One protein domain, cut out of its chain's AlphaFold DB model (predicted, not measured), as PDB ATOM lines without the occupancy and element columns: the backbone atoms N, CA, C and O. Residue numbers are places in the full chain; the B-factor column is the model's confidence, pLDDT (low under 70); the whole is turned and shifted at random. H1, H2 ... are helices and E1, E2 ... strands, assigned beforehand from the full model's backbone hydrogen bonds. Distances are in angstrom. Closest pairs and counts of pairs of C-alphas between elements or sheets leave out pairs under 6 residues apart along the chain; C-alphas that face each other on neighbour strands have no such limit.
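AT A GLANCE: This is residues 440 to 531 of the 532 residues of an uncharacterized protein of Pasteurellaceae bacterium RH1A (UniProt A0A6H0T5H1). A small head of three helices, H1, H3 and H4, stands at one end of a long, thin two-stranded arm that makes most of the length. H1 and H4 lie side by side, running opposite ways, with H3 nearby at a steep angle; the arm runs out from the head through the paired strands E1 and E4, past the short helix H2, to the hairpin E2 and E3 at its tip. The printed part has 92 residues, with four named helices and four named strands in the order H1 E1 E2 E3 H2 E4 H3 H4. The two antiparallel sheets have two strands each, E1 - E4 and E2 - E3, and the class is mixed, helices and strands. The whole is extended, with a radius of gyration of the C-alphas of 20.0 A and spans of 68 by 24 by 22 A.

IN THESE COORDINATES: E2, residues 479 to 484, is 15.5 A long, and E3, residues 487 to 492, is 16.2 A. C-alpha 484 is at (70.760, 11.981, -13.982). E1 is residues 467 to 471, 12.6 A, and E4 is residues 500 to 504, 12.7 A. H2, residues 496 to 499, measures 5.6 A. H1, residues 448 to 461, is 20.0 A long and begins at (40.804, -23.857, -28.122). H3, residues 506 to 515, is 14.6 A long. H4, residues 520 to 530, is 15.2 A long and ends at (33.256, -28.710, -31.449).

HOW THE PARTS SIT: E2 and E3 form a hairpin, antiparallel at 152 degrees; N 482 and O 489 are 2.9 A apart, within hydrogen-bond range. E1 and E4 are antiparallel neighbours at 145 degrees, with N 468 and O 503 at 2.8 A, within that range. E1 and E2 are apart. The closest C-alphas of E1 and H2, Ile 471 and Tyr 499, are 5.6 A apart. Those of H1 and E4, Leu 455 and Ile 504, are 7.2 A apart. H1 touches H4 with residues 449 to 453 alone, closest at the C-alphas of Ala 449 and Leu 530, 6.1 A, at a shallow tilt of 21 degrees, opposite ways. H1 and H3 are close but not clearly touching, closest at the C-alphas of Val 458 and Phe 509, 7.7 A, at a steep tilt of 52 degrees, the same way. H3 and H4 are apart. Every O i to N i+4 pair is within hydrogen-bond range in H1 and H4, and 5 of 6 are in H3; H2 is too short for such a pair.

THE WHOLE: The two C-alphas farthest apart, those of Asp 485 and Glu 520, are 68.8 A apart. The printed part has no cut, and no link is long. The mean pLDDT of the printed part is 75.2, and residues 469 to 502 and residue 531 are under 70.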
ATOM      1  N   LEU A 440      27.616 -28.097 -23.993       89.88
ATOM      2  CA  LEU A 440      28.930 -28.123 -24.635       89.88
ATOM      3  C   LEU A 440      29.885 -27.052 -24.094       89.88
ATOM      4  O   LEU A 440      31.092 -27.265 -24.133       89.88
ATOM      5  N   PHE A 441      29.380 -25.918 -23.606       91.56
ATOM      6  CA  PHE A 441      30.195 -24.855 -23.011       91.56
ATOM      7  C   PHE A 441      30.243 -24.902 -21.480       91.56
ATOM      8  O   PHE A 441      31.156 -24.336 -20.883       91.56
ATOM      9  N   ASN A 442      29.307 -25.579 -20.820       89.38
ATOM     10  CA  ASN A 442      29.267 -25.711 -19.366       89.38
ATOM     11  C   ASN A 442      30.212 -26.826 -18.881       89.38
ATOM     12  O   ASN A 442      29.807 -27.782 -18.220       89.38
ATOM     13  N   THR A 443      31.489 -26.714 -19.253       87.25
ATOM     14  CA  THR A 443      32.570 -27.615 -18.846       87.25
ATOM     15  C   THR A 443      33.650 -26.831 -18.098       87.25
ATOM     16  O   THR A 443      33.921 -25.683 -18.448       87.25
ATOM     17  N   PRO A 444      34.312 -27.431 -17.090       82.12
ATOM     18  CA  PRO A 444      35.269 -26.712 -16.246       82.12
ATOM     19  C   PRO A 444      36.519 -26.243 -17.005       82.12
ATOM     20  O   PRO A 444      37.101 -25.227 -16.646       82.12
ATOM     21  N   ASN A 445      36.914 -26.958 -18.065       86.12
ATOM     22  CA  ASN A 445      38.081 -26.632 -18.882       86.12
ATOM     23  C   ASN A 445      37.661 -26.488 -20.345       86.12
ATOM     24  O   ASN A 445      37.150 -27.445 -20.931       86.12
ATOM     25  N   TRP A 446      37.870 -25.304 -20.926       89.31
ATOM     26  CA  TRP A 446      37.612 -25.055 -22.342       89.31
ATOM     27  C   TRP A 446      38.828 -25.406 -23.195       89.31
ATOM     28  O   TRP A 446      39.964 -25.067 -22.871       89.31
ATOM     29  N   ASN A 447      38.587 -26.077 -24.314       89.69
ATOM     30  CA  ASN A 447      39.576 -26.266 -25.361       89.69
ATOM     31  C   ASN A 447      39.606 -25.048 -26.311       89.69
ATOM     32  O   ASN A 447      38.697 -24.215 -26.334       89.69
ATOM     33  N   LYS A 448      40.639 -24.966 -27.160       89.38
ATOM     34  CA  LYS A 448      40.804 -23.857 -28.122       89.38
ATOM     35  C   LYS A 448      39.623 -23.707 -29.092       89.38
ATOM     36  O   LYS A 448      39.361 -22.606 -29.573       89.38
ATOM     37  N   ALA A 449      38.930 -24.801 -29.416       91.12
ATOM     38  CA  ALA A 449      37.761 -24.757 -30.288       91.12
ATOM     39  C   ALA A 449      36.562 -24.110 -29.575       91.12
ATOM     40  O   ALA A 449      35.912 -23.250 -30.171       91.12
ATOM     41  N   GLN A 450      36.331 -24.435 -28.297       93.12
ATOM     42  CA  GLN A 450      35.328 -23.793 -27.441       93.12
ATOM     43  C   GLN A 450      35.622 -22.299 -27.297       93.12
ATOM     44  O   GLN A 450      34.761 -21.482 -27.617       93.12
ATOM     45  N   GLU A 451      36.851 -21.915 -26.951       90.31
ATOM     46  CA  GLU A 451      37.238 -20.498 -26.853       90.31
ATOM     47  C   GLU A 451      36.978 -19.733 -28.161       90.31
ATOM     48  O   GLU A 451      36.369 -18.660 -28.160       90.31
ATOM     49  N   LYS A 452      37.377 -20.306 -29.304       90.38
ATOM     50  CA  LYS A 452      37.165 -19.701 -30.626       90.38
ATOM     51  C   LYS A 452      35.679 -19.570 -30.974       90.38
ATOM     52  O   LYS A 452      35.274 -18.528 -31.492       90.38
ATOM     53  N   CYS A 453      34.877 -20.602 -30.715       93.44
ATOM     54  CA  CYS A 453      33.436 -20.582 -30.980       93.44
ATOM     55  C   CYS A 453      32.725 -19.557 -30.097       93.44
ATOM     56  O   CYS A 453      31.954 -18.745 -30.608       93.44
ATOM     57  N   ALA A 454      33.031 -19.544 -28.801       92.12
ATOM     58  CA  ALA A 454      32.464 -18.597 -27.856       92.12
ATOM     59  C   ALA A 454      32.826 -17.150 -28.233       92.12
ATOM     60  O   ALA A 454      31.947 -16.291 -28.250       92.12
ATOM     61  N   LEU A 455      34.068 -16.879 -28.666       88.56
ATOM     62  CA  LEU A 455      34.465 -15.550 -29.160       88.56
ATOM     63  C   LEU A 455      33.684 -15.159 -30.420       88.56
ATOM     64  O   LEU A 455      33.292 -14.002 -30.576       88.56
ATOM     65  N   GLY A 456      33.452 -16.118 -31.320       90.19
ATOM     66  CA  GLY A 456      32.629 -15.922 -32.512       90.19
ATOM     67  C   GLY A 456      31.183 -15.557 -32.172       90.19
ATOM     68  O   GLY A 456      30.650 -14.601 -32.737       90.19
ATOM     69  N   LEU A 457      30.577 -16.270 -31.218       93.06
ATOM     70  CA  LEU A 457      29.220 -16.006 -30.732       93.06
ATOM     71  C   LEU A 457      29.128 -14.635 -30.057       93.06
ATOM     72  O   LEU A 457      28.311 -13.812 -30.463       93.06
ATOM     73  N   VAL A 458      30.025 -14.341 -29.113       90.88
ATOM     74  CA  VAL A 458      30.078 -13.051 -28.407       90.88
ATOM     75  C   VAL A 458      30.166 -11.881 -29.387       90.88
ATOM     76  O   VAL A 458      29.447 -10.894 -29.238       90.88
ATOM     77  N   LYS A 459      31.003 -11.991 -30.426       86.88
ATOM     78  CA  LYS A 459      31.122 -10.956 -31.464       86.88
ATOM     79  C   LYS A 459      29.864 -10.849 -32.323       86.88
ATOM     80  O   LYS A 459      29.413  -9.737 -32.583       86.88
ATOM     81  N   LYS A 460      29.296 -11.980 -32.756       91.19
ATOM     82  CA  LYS A 460      28.092 -12.010 -33.600       91.19
ATOM     83  C   LYS A 460      26.888 -11.384 -32.890       91.19
ATOM     84  O   LYS A 460      26.196 -10.566 -33.489       91.19
ATOM     85  N   PHE A 461      26.669 -11.742 -31.628       89.50
ATOM     86  CA  PHE A 461      25.523 -11.289 -30.833       89.50
ATOM     87  C   PHE A 461      25.814 -10.041 -29.987       89.50
ATOM     88  O   PHE A 461      24.939  -9.562 -29.272       89.50
ATOM     89  N   LYS A 462      27.021  -9.472 -30.101       88.31
ATOM     90  CA  LYS A 462      27.460  -8.254 -29.399       88.31
ATOM     91  C   LYS A 462      27.349  -8.351 -27.867       88.31
ATOM     92  O   LYS A 462      27.034  -7.364 -27.208       88.31
ATOM     93  N   TRP A 463      27.659  -9.511 -27.287       88.94
ATOM     94  CA  TRP A 463      27.669  -9.722 -25.830       88.94
ATOM     95  C   TRP A 463      28.925  -9.135 -25.177       88.94
ATOM     96  O   TRP A 463      29.782  -9.847 -24.657       88.94
ATOM     97  N   THR A 464      29.070  -7.813 -25.236       80.25
ATOM     98  CA  THR A 464      30.273  -7.100 -24.775       80.25
ATOM     99  C   THR A 464      30.589  -7.345 -23.297       80.25
ATOM    100  O   THR A 464      31.761  -7.382 -22.934       80.25
ATOM    101  N   SER A 465      29.573  -7.612 -22.468       81.81
ATOM    102  CA  SER A 465      29.721  -7.984 -21.053       81.81
ATOM    103  C   SER A 465      30.485  -9.292 -20.825       81.81
ATOM    104  O   SER A 465      30.954  -9.537 -19.720       81.81
ATOM    105  N   CYS A 466      30.611 -10.146 -21.843       85.56
ATOM    106  CA  CYS A 466      31.320 -11.422 -21.750       85.56
ATOM    107  C   CYS A 466      32.820 -11.295 -22.036       85.56
ATOM    108  O   CYS A 466      33.532 -12.291 -21.940       85.56
ATOM    109  N   ILE A 467      33.312 -10.120 -22.436       79.25
ATOM    110  CA  ILE A 467      34.720  -9.922 -22.784       79.25
ATOM    111  C   ILE A 467      35.471  -9.355 -21.580       79.25
ATOM    112  O   ILE A 467      35.206  -8.242 -21.136       79.25
ATOM    113  N   LYS A 468      36.473 -10.096 -21.104       74.12
ATOM    114  CA  LYS A 468      37.483  -9.615 -20.160       74.12
ATOM    115  C   LYS A 468      38.796  -9.419 -20.909       74.12
ATOM    116  O   LYS A 468      39.357 -10.366 -21.454       74.12
ATOM    117  N   ALA A 469      39.300  -8.190 -20.942       63.16
ATOM    118  CA  ALA A 469      40.660  -7.934 -21.400       63.16
ATOM    119  C   ALA A 469      41.627  -8.333 -20.276       63.16
ATOM    120  O   ALA A 469      41.634  -7.710 -19.217       63.16
ATOM    121  N   GLN A 470      42.416  -9.385 -20.488       55.72
ATOM    122  CA  GLN A 470      43.547  -9.700 -19.623       55.72
ATOM    123  C   GLN A 470      44.800  -9.075 -20.231       55.72
ATOM    124  O   GLN A 470      45.150  -9.364 -21.373       55.72
ATOM    125  N   ILE A 471      45.465  -8.218 -19.461       55.41
ATOM    126  CA  ILE A 471      46.768  -7.663 -19.816       55.41
ATOM    127  C   ILE A 471      47.813  -8.531 -19.122       55.41
ATOM    128  O   ILE A 471      47.923  -8.501 -17.896       55.41
ATOM    129  N   ASP A 472      48.560  -9.321 -19.889       52.62
ATOM    130  CA  ASP A 472      49.670 -10.087 -19.326       52.62
ATOM    131  C   ASP A 472      50.865  -9.151 -19.115       52.62
ATOM    132  O   ASP A 472      51.556  -8.755 -20.050       52.62
ATOM    133  N   ILE A 473      51.094  -8.788 -17.849       53.41
ATOM    134  CA  ILE A 473      52.183  -7.895 -17.413       53.41
ATOM    135  C   ILE A 473      53.540  -8.628 -17.324       53.41
ATOM    136  O   ILE A 473      54.586  -8.032 -17.063       53.41
ATOM    137  N   VAL A 474      53.565  -9.942 -17.552       47.44
ATOM    138  CA  VAL A 474      54.775 -10.754 -17.386       47.44
ATOM    139  C   VAL A 474      55.672 -10.607 -18.621       47.44
ATOM    140  O   VAL A 474      55.425 -11.209 -19.662       47.44
ATOM    141  N   GLY A 475      56.720  -9.786 -18.483       51.09
ATOM    142  CA  GLY A 475      57.715  -9.480 -19.525       51.09
ATOM    143  C   GLY A 475      57.779  -8.005 -19.953       51.09
ATOM    144  O   GLY A 475      58.485  -7.677 -20.904       51.09
ATOM    145  N   LEU A 476      57.049  -7.118 -19.263       49.84
ATOM    146  CA  LEU A 476      56.616  -5.807 -19.769       49.84
ATOM    147  C   LEU A 476      57.624  -4.654 -19.855       49.84
ATOM    148  O   LEU A 476      57.201  -3.518 -20.055       49.84
ATOM    149  N   ALA A 477      58.933  -4.863 -19.761       49.91
ATOM    150  CA  ALA A 477      59.814  -3.713 -19.920       49.91
ATOM    151  C   ALA A 477      61.116  -4.031 -20.639       49.91
ATOM    152  O   ALA A 477      62.051  -4.591 -20.069       49.91
ATOM    153  N   LYS A 478      61.240  -3.515 -21.867       49.12
ATOM    154  CA  LYS A 478      62.514  -2.899 -22.239       49.12
ATOM    155  C   LYS A 478      62.630  -1.631 -21.398       49.12
ATOM    156  O   LYS A 478      62.105  -0.589 -21.770       49.12
ATOM    157  N   LEU A 479      63.246  -1.769 -20.227       49.81
ATOM    158  CA  LEU A 479      63.579  -0.645 -19.363       49.81
ATOM    159  C   LEU A 479      64.636   0.182 -20.099       49.81
ATOM    160  O   LEU A 479      65.751  -0.295 -20.313       49.81
ATOM    161  N   GLN A 480      64.284   1.393 -20.520       53.19
ATOM    162  CA  GLN A 480      65.282   2.378 -20.916       53.19
ATOM    163  C   GLN A 480      65.452   3.348 -19.759       53.19
ATOM    164  O   GLN A 480      64.496   3.957 -19.282       53.19
ATOM    165  N   GLY A 481      66.680   3.398 -19.254       53.78
ATOM    166  CA  GLY A 481      67.046   4.227 -18.126       53.78
ATOM    167  C   GLY A 481      67.948   5.368 -18.560       53.78
ATOM    168  O   GLY A 481      68.900   5.145 -19.307       53.78
ATOM    169  N   THR A 482      67.688   6.572 -18.063       57.41
ATOM    170  CA  THR A 482      68.656   7.672 -18.098       57.41
ATOM    171  C   THR A 482      69.143   7.945 -16.681       57.41
ATOM    172  O   THR A 482      68.361   8.048 -15.736       57.41
ATOM    173  N   LEU A 483      70.464   7.999 -16.513       46.81
ATOM    174  CA  LEU A 483      71.075   8.358 -15.239       46.81
ATOM    175  C   LEU A 483      71.236   9.882 -15.201       46.81
ATOM    176  O   LEU A 483      71.957  10.439 -16.029       46.81
ATOM    177  N   GLN A 484      70.586  10.549 -14.251       58.78
ATOM    178  CA  GLN A 484      70.760  11.981 -13.982       58.78
ATOM    179  C   GLN A 484      70.986  12.187 -12.483       58.78
ATOM    180  O   GLN A 484      70.268  11.619 -11.662       58.78
ATOM    181  N   ASP A 485      72.018  12.955 -12.126       61.66
ATOM    182  CA  ASP A 485      72.383  13.293 -10.740       61.66
ATOM    183  C   ASP A 485      72.489  12.081  -9.793       61.66
ATOM    184  O   ASP A 485      72.042  12.102  -8.646       61.66
ATOM    185  N   GLY A 486      73.055  10.978 -10.296       59.44
ATOM    186  CA  GLY A 486      73.220   9.733  -9.536       59.44
ATOM    187  C   GLY A 486      71.922   8.952  -9.295       59.44
ATOM    188  O   GLY A 486      71.940   7.959  -8.570       59.44
ATOM    189  N   LYS A 487      70.804   9.363  -9.905       45.41
ATOM    190  CA  LYS A 487      69.509   8.678  -9.838       45.41
ATOM    191  C   LYS A 487      69.149   8.098 -11.206       45.41
ATOM    192  O   LYS A 487      69.258   8.765 -12.233       45.41
ATOM    193  N   LEU A 488      68.740   6.831 -11.212       54.69
ATOM    194  CA  LEU A 488      68.275   6.130 -12.406       54.69
ATOM    195  C   LEU A 488      66.784   6.426 -12.609       54.69
ATOM    196  O   LEU A 488      65.952   5.984 -11.819       54.69
ATOM    197  N   TRP A 489      66.462   7.146 -13.676       45.38
ATOM    198  CA  TRP A 489      65.092   7.345 -14.135       45.38
ATOM    199  C   TRP A 489      64.781   6.293 -15.187       45.38
ATOM    200  O   TRP A 489      65.510   6.192 -16.170       45.38
ATOM    201  N   VAL A 490      63.743   5.485 -14.966       52.72
ATOM    202  CA  VAL A 490      63.383   4.377 -15.857       52.72
ATOM    203  C   VAL A 490      62.015   4.629 -16.474       52.72
ATOM    204  O   VAL A 490      61.028   4.745 -15.751       52.72
ATOM    205  N   GLU A 491      61.957   4.672 -17.803       54.84
ATOM    206  CA  GLU A 491      60.706   4.697 -18.562       54.84
ATOM    207  C   GLU A 491      60.383   3.288 -19.083       54.84
ATOM    208  O   GLU A 491      61.253   2.581 -19.605       54.84
ATOM    209  N   ALA A 492      59.125   2.867 -18.931       56.16
ATOM    210  CA  ALA A 492      58.619   1.595 -19.438       56.16
ATOM    211  C   ALA A 492      57.673   1.841 -20.622       56.16
ATOM    212  O   ALA A 492      56.633   2.480 -20.468       56.16
ATOM    213  N   TYR A 493      58.021   1.306 -21.795       57.56
ATOM    214  CA  TYR A 493      57.175   1.343 -22.991       57.56
ATOM    215  C   TYR A 493      56.367   0.043 -23.095       57.56
ATOM    216  O   TYR A 493      56.937  -1.031 -23.292       57.56
ATOM    217  N   ILE A 494      55.040   0.149 -22.981       57.53
ATOM    218  CA  ILE A 494      54.091  -0.963 -23.135       57.53
ATOM    219  C   ILE A 494      53.413  -0.821 -24.504       57.53
ATOM    220  O   ILE A 494      52.768   0.192 -24.753       57.53
ATOM    221  N   ASP A 495      53.549  -1.820 -25.381       60.47
ATOM    222  CA  ASP A 495      52.816  -1.916 -26.656       60.47
ATOM    223  C   ASP A 495      51.451  -2.593 -26.409       60.47
ATOM    224  O   ASP A 495      51.404  -3.819 -26.285       60.47
ATOM    225  N   PRO A 496      50.334  -1.852 -26.291       54.81
ATOM    226  CA  PRO A 496      49.073  -2.414 -25.809       54.81
ATOM    227  C   PRO A 496      48.535  -3.538 -26.709       54.81
ATOM    228  O   PRO A 496      47.923  -4.483 -26.213       54.81
ATOM    229  N   GLU A 497      48.793  -3.484 -28.018       55.03
ATOM    230  CA  GLU A 497      48.224  -4.425 -28.992       55.03
ATOM    231  C   GLU A 497      48.841  -5.829 -28.911       55.03
ATOM    232  O   GLU A 497      48.190  -6.808 -29.275       55.03
ATOM    233  N   LYS A 498      50.066  -5.962 -28.383       54.16
ATOM    234  CA  LYS A 498      50.737  -7.266 -28.212       54.16
ATOM    235  C   LYS A 498      50.385  -7.998 -26.920       54.16
ATOM    236  O   LYS A 498      50.605  -9.206 -26.849       54.16
ATOM    237  N   TYR A 499      49.868  -7.295 -25.913       56.84
ATOM    238  CA  TYR A 499      49.736  -7.831 -24.548       56.84
ATOM    239  C   TYR A 499      48.296  -7.894 -24.031       56.84
ATOM    240  O   TYR A 499      48.058  -8.464 -22.965       56.84
ATOM    241  N   ILE A 500      47.327  -7.357 -24.780       60.12
ATOM    242  CA  ILE A 500      45.903  -7.522 -24.483       60.12
ATOM    243  C   ILE A 500      45.432  -8.869 -25.043       60.12
ATOM    244  O   ILE A 500      45.184  -9.024 -26.239       60.12
ATOM    245  N   GLN A 501      45.256  -9.851 -24.164       65.06
ATOM    246  CA  GLN A 501      44.526 -11.070 -24.490       65.06
ATOM    247  C   GLN A 501      43.038 -10.859 -24.218       65.06
ATOM    248  O   GLN A 501      42.614 -10.532 -23.109       65.06
ATOM    249  N   THR A 502      42.219 -11.075 -25.244       68.12
ATOM    250  CA  THR A 502      40.764 -11.123 -25.081       68.12
ATOM    251  C   THR A 502      40.395 -12.473 -24.477       68.12
ATOM    252  O   THR A 502      40.503 -13.494 -25.154       68.12
ATOM    253  N   LYS A 503      39.952 -12.484 -23.221       80.12
ATOM    254  CA  LYS A 503      39.398 -13.668 -22.564       80.12
ATOM    255  C   LYS A 503      37.889 -13.552 -22.440       80.12
ATOM    256  O   LYS A 503      37.330 -12.457 -22.398       80.12
ATOM    257  N   ILE A 504      37.229 -14.701 -22.393       83.62
ATOM    258  CA  ILE A 504      35.789 -14.773 -22.174       83.62
ATOM    259  C   ILE A 504      35.528 -14.969 -20.692       83.62
ATOM    260  O   ILE A 504      36.107 -15.847 -20.056       83.62
ATOM    261  N   ASP A 505      34.631 -14.155 -20.154       86.56
ATOM    262  CA  ASP A 505      34.028 -14.402 -18.861       86.56
ATOM    263  C   ASP A 505      33.011 -15.540 -18.979       86.56
ATOM    264  O   ASP A 505      31.884 -15.325 -19.429       86.56
ATOM    265  N   ILE A 506      33.425 -16.759 -18.622       89.06
ATOM    266  CA  ILE A 506      32.625 -17.978 -18.814       89.06
ATOM    267  C   ILE A 506      31.243 -17.871 -18.141       89.06
ATOM    268  O   ILE A 506      30.256 -18.103 -18.838       89.06
ATOM    269  N   PRO A 507      31.107 -17.463 -16.861       89.56
ATOM    270  CA  PRO A 507      29.792 -17.284 -16.241       89.56
ATOM    271  C   PRO A 507      28.888 -16.306 -16.999       89.56
ATOM    272  O   PRO A 507      27.744 -16.638 -17.302       89.56
ATOM    273  N   ALA A 508      29.401 -15.128 -17.370       88.81
ATOM    274  CA  ALA A 508      28.619 -14.140 -18.114       88.81
ATOM    275  C   ALA A 508      28.240 -14.651 -19.514       88.81
ATOM    276  O   ALA A 508      27.138 -14.390 -19.992       88.81
ATOM    277  N   PHE A 509      29.136 -15.391 -20.173       92.00
ATOM    278  CA  PHE A 509      28.864 -16.038 -21.453       92.00
ATOM    279  C   PHE A 509      27.759 -17.088 -21.346       92.00
ATOM    280  O   PHE A 509      26.853 -17.077 -22.172       92.00
ATOM    281  N   LEU A 510      27.799 -17.960 -20.335       91.31
ATOM    282  CA  LEU A 510      26.780 -18.993 -20.133       91.31
ATOM    283  C   LEU A 510      25.400 -18.383 -19.853       91.31
ATOM    284  O   LEU A 510      24.410 -18.862 -20.400       91.31
ATOM    285  N   VAL A 511      25.336 -17.290 -19.084       89.25
ATOM    286  CA  VAL A 511      24.087 -16.542 -18.855       89.25
ATOM    287  C   VAL A 511      23.529 -15.981 -20.164       89.25
ATOM    288  O   VAL A 511      22.340 -16.141 -20.436       89.25
ATOM    289  N   GLN A 512      24.366 -15.356 -20.997       91.06
ATOM    290  CA  GLN A 512      23.923 -14.834 -22.295       91.06
ATOM    291  C   GLN A 512      23.495 -15.962 -23.241       91.06
ATOM    292  O   GLN A 512      22.445 -15.874 -23.873       91.06
ATOM    293  N   LEU A 513      24.266 -17.051 -23.288       91.50
ATOM    294  CA  LEU A 513      23.982 -18.219 -24.114       91.50
ATOM    295  C   LEU A 513      22.633 -18.864 -23.763       91.50
ATOM    296  O   LEU A 513      21.913 -19.273 -24.670       91.50
ATOM    297  N   ALA A 514      22.277 -18.917 -22.477       87.12
ATOM    298  CA  ALA A 514      21.014 -19.482 -22.006       87.12
ATOM    299  C   ALA A 514      19.767 -18.714 -22.479       87.12
ATOM    300  O   ALA A 514      18.696 -19.305 -22.606       87.12
ATOM    301  N   HIS A 515      19.900 -17.414 -22.756       85.44
ATOM    302  CA  HIS A 515      18.797 -16.531 -23.160       85.44
ATOM    303  C   HIS A 515      18.814 -16.186 -24.651       85.44
ATOM    304  O   HIS A 515      17.913 -15.514 -25.153       85.44
ATOM    305  N   ALA A 516      19.850 -16.615 -25.364       87.31
ATOM    306  CA  ALA A 516      20.048 -16.277 -26.757       87.31
ATOM    307  C   ALA A 516      19.166 -17.114 -27.686       87.31
ATOM    308  O   ALA A 516      19.191 -18.346 -27.661       87.31
ATOM    309  N   GLU A 517      18.477 -16.447 -28.609       84.44
ATOM    310  CA  GLU A 517      17.899 -17.107 -29.777       84.44
ATOM    311  C   GLU A 517      18.987 -17.269 -30.848       84.44
ATOM    312  O   GLU A 517      19.324 -16.340 -31.585       84.44
ATOM    313  N   ILE A 518      19.592 -18.458 -30.888       85.44
ATOM    314  CA  ILE A 518      20.624 -18.815 -31.864       85.44
ATOM    315  C   ILE A 518      19.961 -19.499 -33.059       85.44
ATOM    316  O   ILE A 518      19.270 -20.501 -32.904       85.44
ATOM    317  N   ASP A 519      20.192 -18.963 -34.258       84.25
ATOM    318  CA  ASP A 519      19.717 -19.572 -35.499       84.25
ATOM    319  C   ASP A 519      20.391 -20.932 -35.768       84.25
ATOM    320  O   ASP A 519      21.582 -21.117 -35.499       84.25
ATOM    321  N   GLU A 520      19.648 -21.868 -36.366       77.12
ATOM    322  CA  GLU A 520      20.104 -23.243 -36.636       77.12
ATOM    323  C   GLU A 520      21.430 -23.309 -37.392       77.12
ATOM    324  O   GLU A 520      22.282 -24.141 -37.094       77.12
ATOM    325  N   LYS A 521      21.635 -22.419 -38.370       83.62
ATOM    326  CA  LYS A 521      22.863 -22.386 -39.173       83.62
ATOM    327  C   LYS A 521      24.081 -22.083 -38.305       83.62
ATOM    328  O   LYS A 521      25.165 -22.625 -38.524       83.62
ATOM    329  N   THR A 522      23.914 -21.202 -37.328       88.19
ATOM    330  CA  THR A 522      24.967 -20.846 -36.377       88.19
ATOM    331  C   THR A 522      25.207 -21.961 -35.387       88.19
ATOM    332  O   THR A 522      26.362 -22.314 -35.157       88.19
ATOM    333  N   GLU A 523      24.142 -22.544 -34.849       86.62
ATOM    334  CA  GLU A 523      24.247 -23.681 -33.943       86.62
ATOM    335  C   GLU A 523      24.942 -24.877 -34.614       86.62
ATOM    336  O   GLU A 523      25.911 -25.399 -34.066       86.62
ATOM    337  N   ALA A 524      24.535 -25.247 -35.831       83.19
ATOM    338  CA  ALA A 524      25.146 -26.328 -36.605       83.19
ATOM    339  C   ALA A 524      26.646 -26.095 -36.838       83.19
ATOM    340  O   ALA A 524      27.455 -26.996 -36.625       83.19
ATOM    341  N   ARG A 525      27.038 -24.864 -37.193       87.12
ATOM    342  CA  ARG A 525      28.451 -24.503 -37.376       87.12
ATOM    343  C   ARG A 525      29.255 -24.625 -36.082       87.12
ATOM    344  O   ARG A 525      30.402 -25.062 -36.115       87.12
ATOM    345  N   VAL A 526      28.691 -24.198 -34.952       90.00
ATOM    346  CA  VAL A 526      29.363 -24.331 -33.651       90.00
ATOM    347  C   VAL A 526      29.539 -25.807 -33.307       90.00
ATOM    348  O   VAL A 526      30.632 -26.201 -32.919       90.00
ATOM    349  N   ARG A 527      28.510 -26.634 -33.509       87.25
ATOM    350  CA  ARG A 527      28.571 -28.084 -33.265       87.25
ATOM    351  C   ARG A 527      29.644 -28.769 -34.105       87.25
ATOM    352  O   ARG A 527      30.490 -29.454 -33.542       87.25
ATOM    353  N   GLU A 528      29.683 -28.480 -35.404       86.81
ATOM    354  CA  GLU A 528      30.703 -29.002 -36.323       86.81
ATOM    355  C   GLU A 528      32.125 -28.650 -35.851       86.81
ATOM    356  O   GLU A 528      33.017 -29.497 -35.827       86.81
ATOM    357  N   MET A 529      32.340 -27.411 -35.396       86.56
ATOM    358  CA  MET A 529      33.640 -26.977 -34.871       86.56
ATOM    359  C   MET A 529      34.024 -27.633 -33.539       86.56
ATOM    360  O   MET A 529      35.213 -27.705 -33.223       86.56
ATOM    361  N   LEU A 530      33.044 -28.067 -32.746       85.94
ATOM    362  CA  LEU A 530      33.256 -28.710 -31.449       85.94
ATOM    363  C   LEU A 530      33.328 -30.243 -31.537       85.94
ATOM    364  O   LEU A 530      33.529 -30.884 -30.508       85.94
ATOM    365  N   GLY A 531      33.227 -30.819 -32.743       67.06
ATOM    366  CA  GLY A 531      33.245 -32.268 -32.957       67.06
ATOM    367  C   GLY A 531      31.953 -32.963 -32.523       67.06
ATOM    368  O   GLY A 531      32.005 -34.116 -32.100       67.06
TER     369      GLY A 531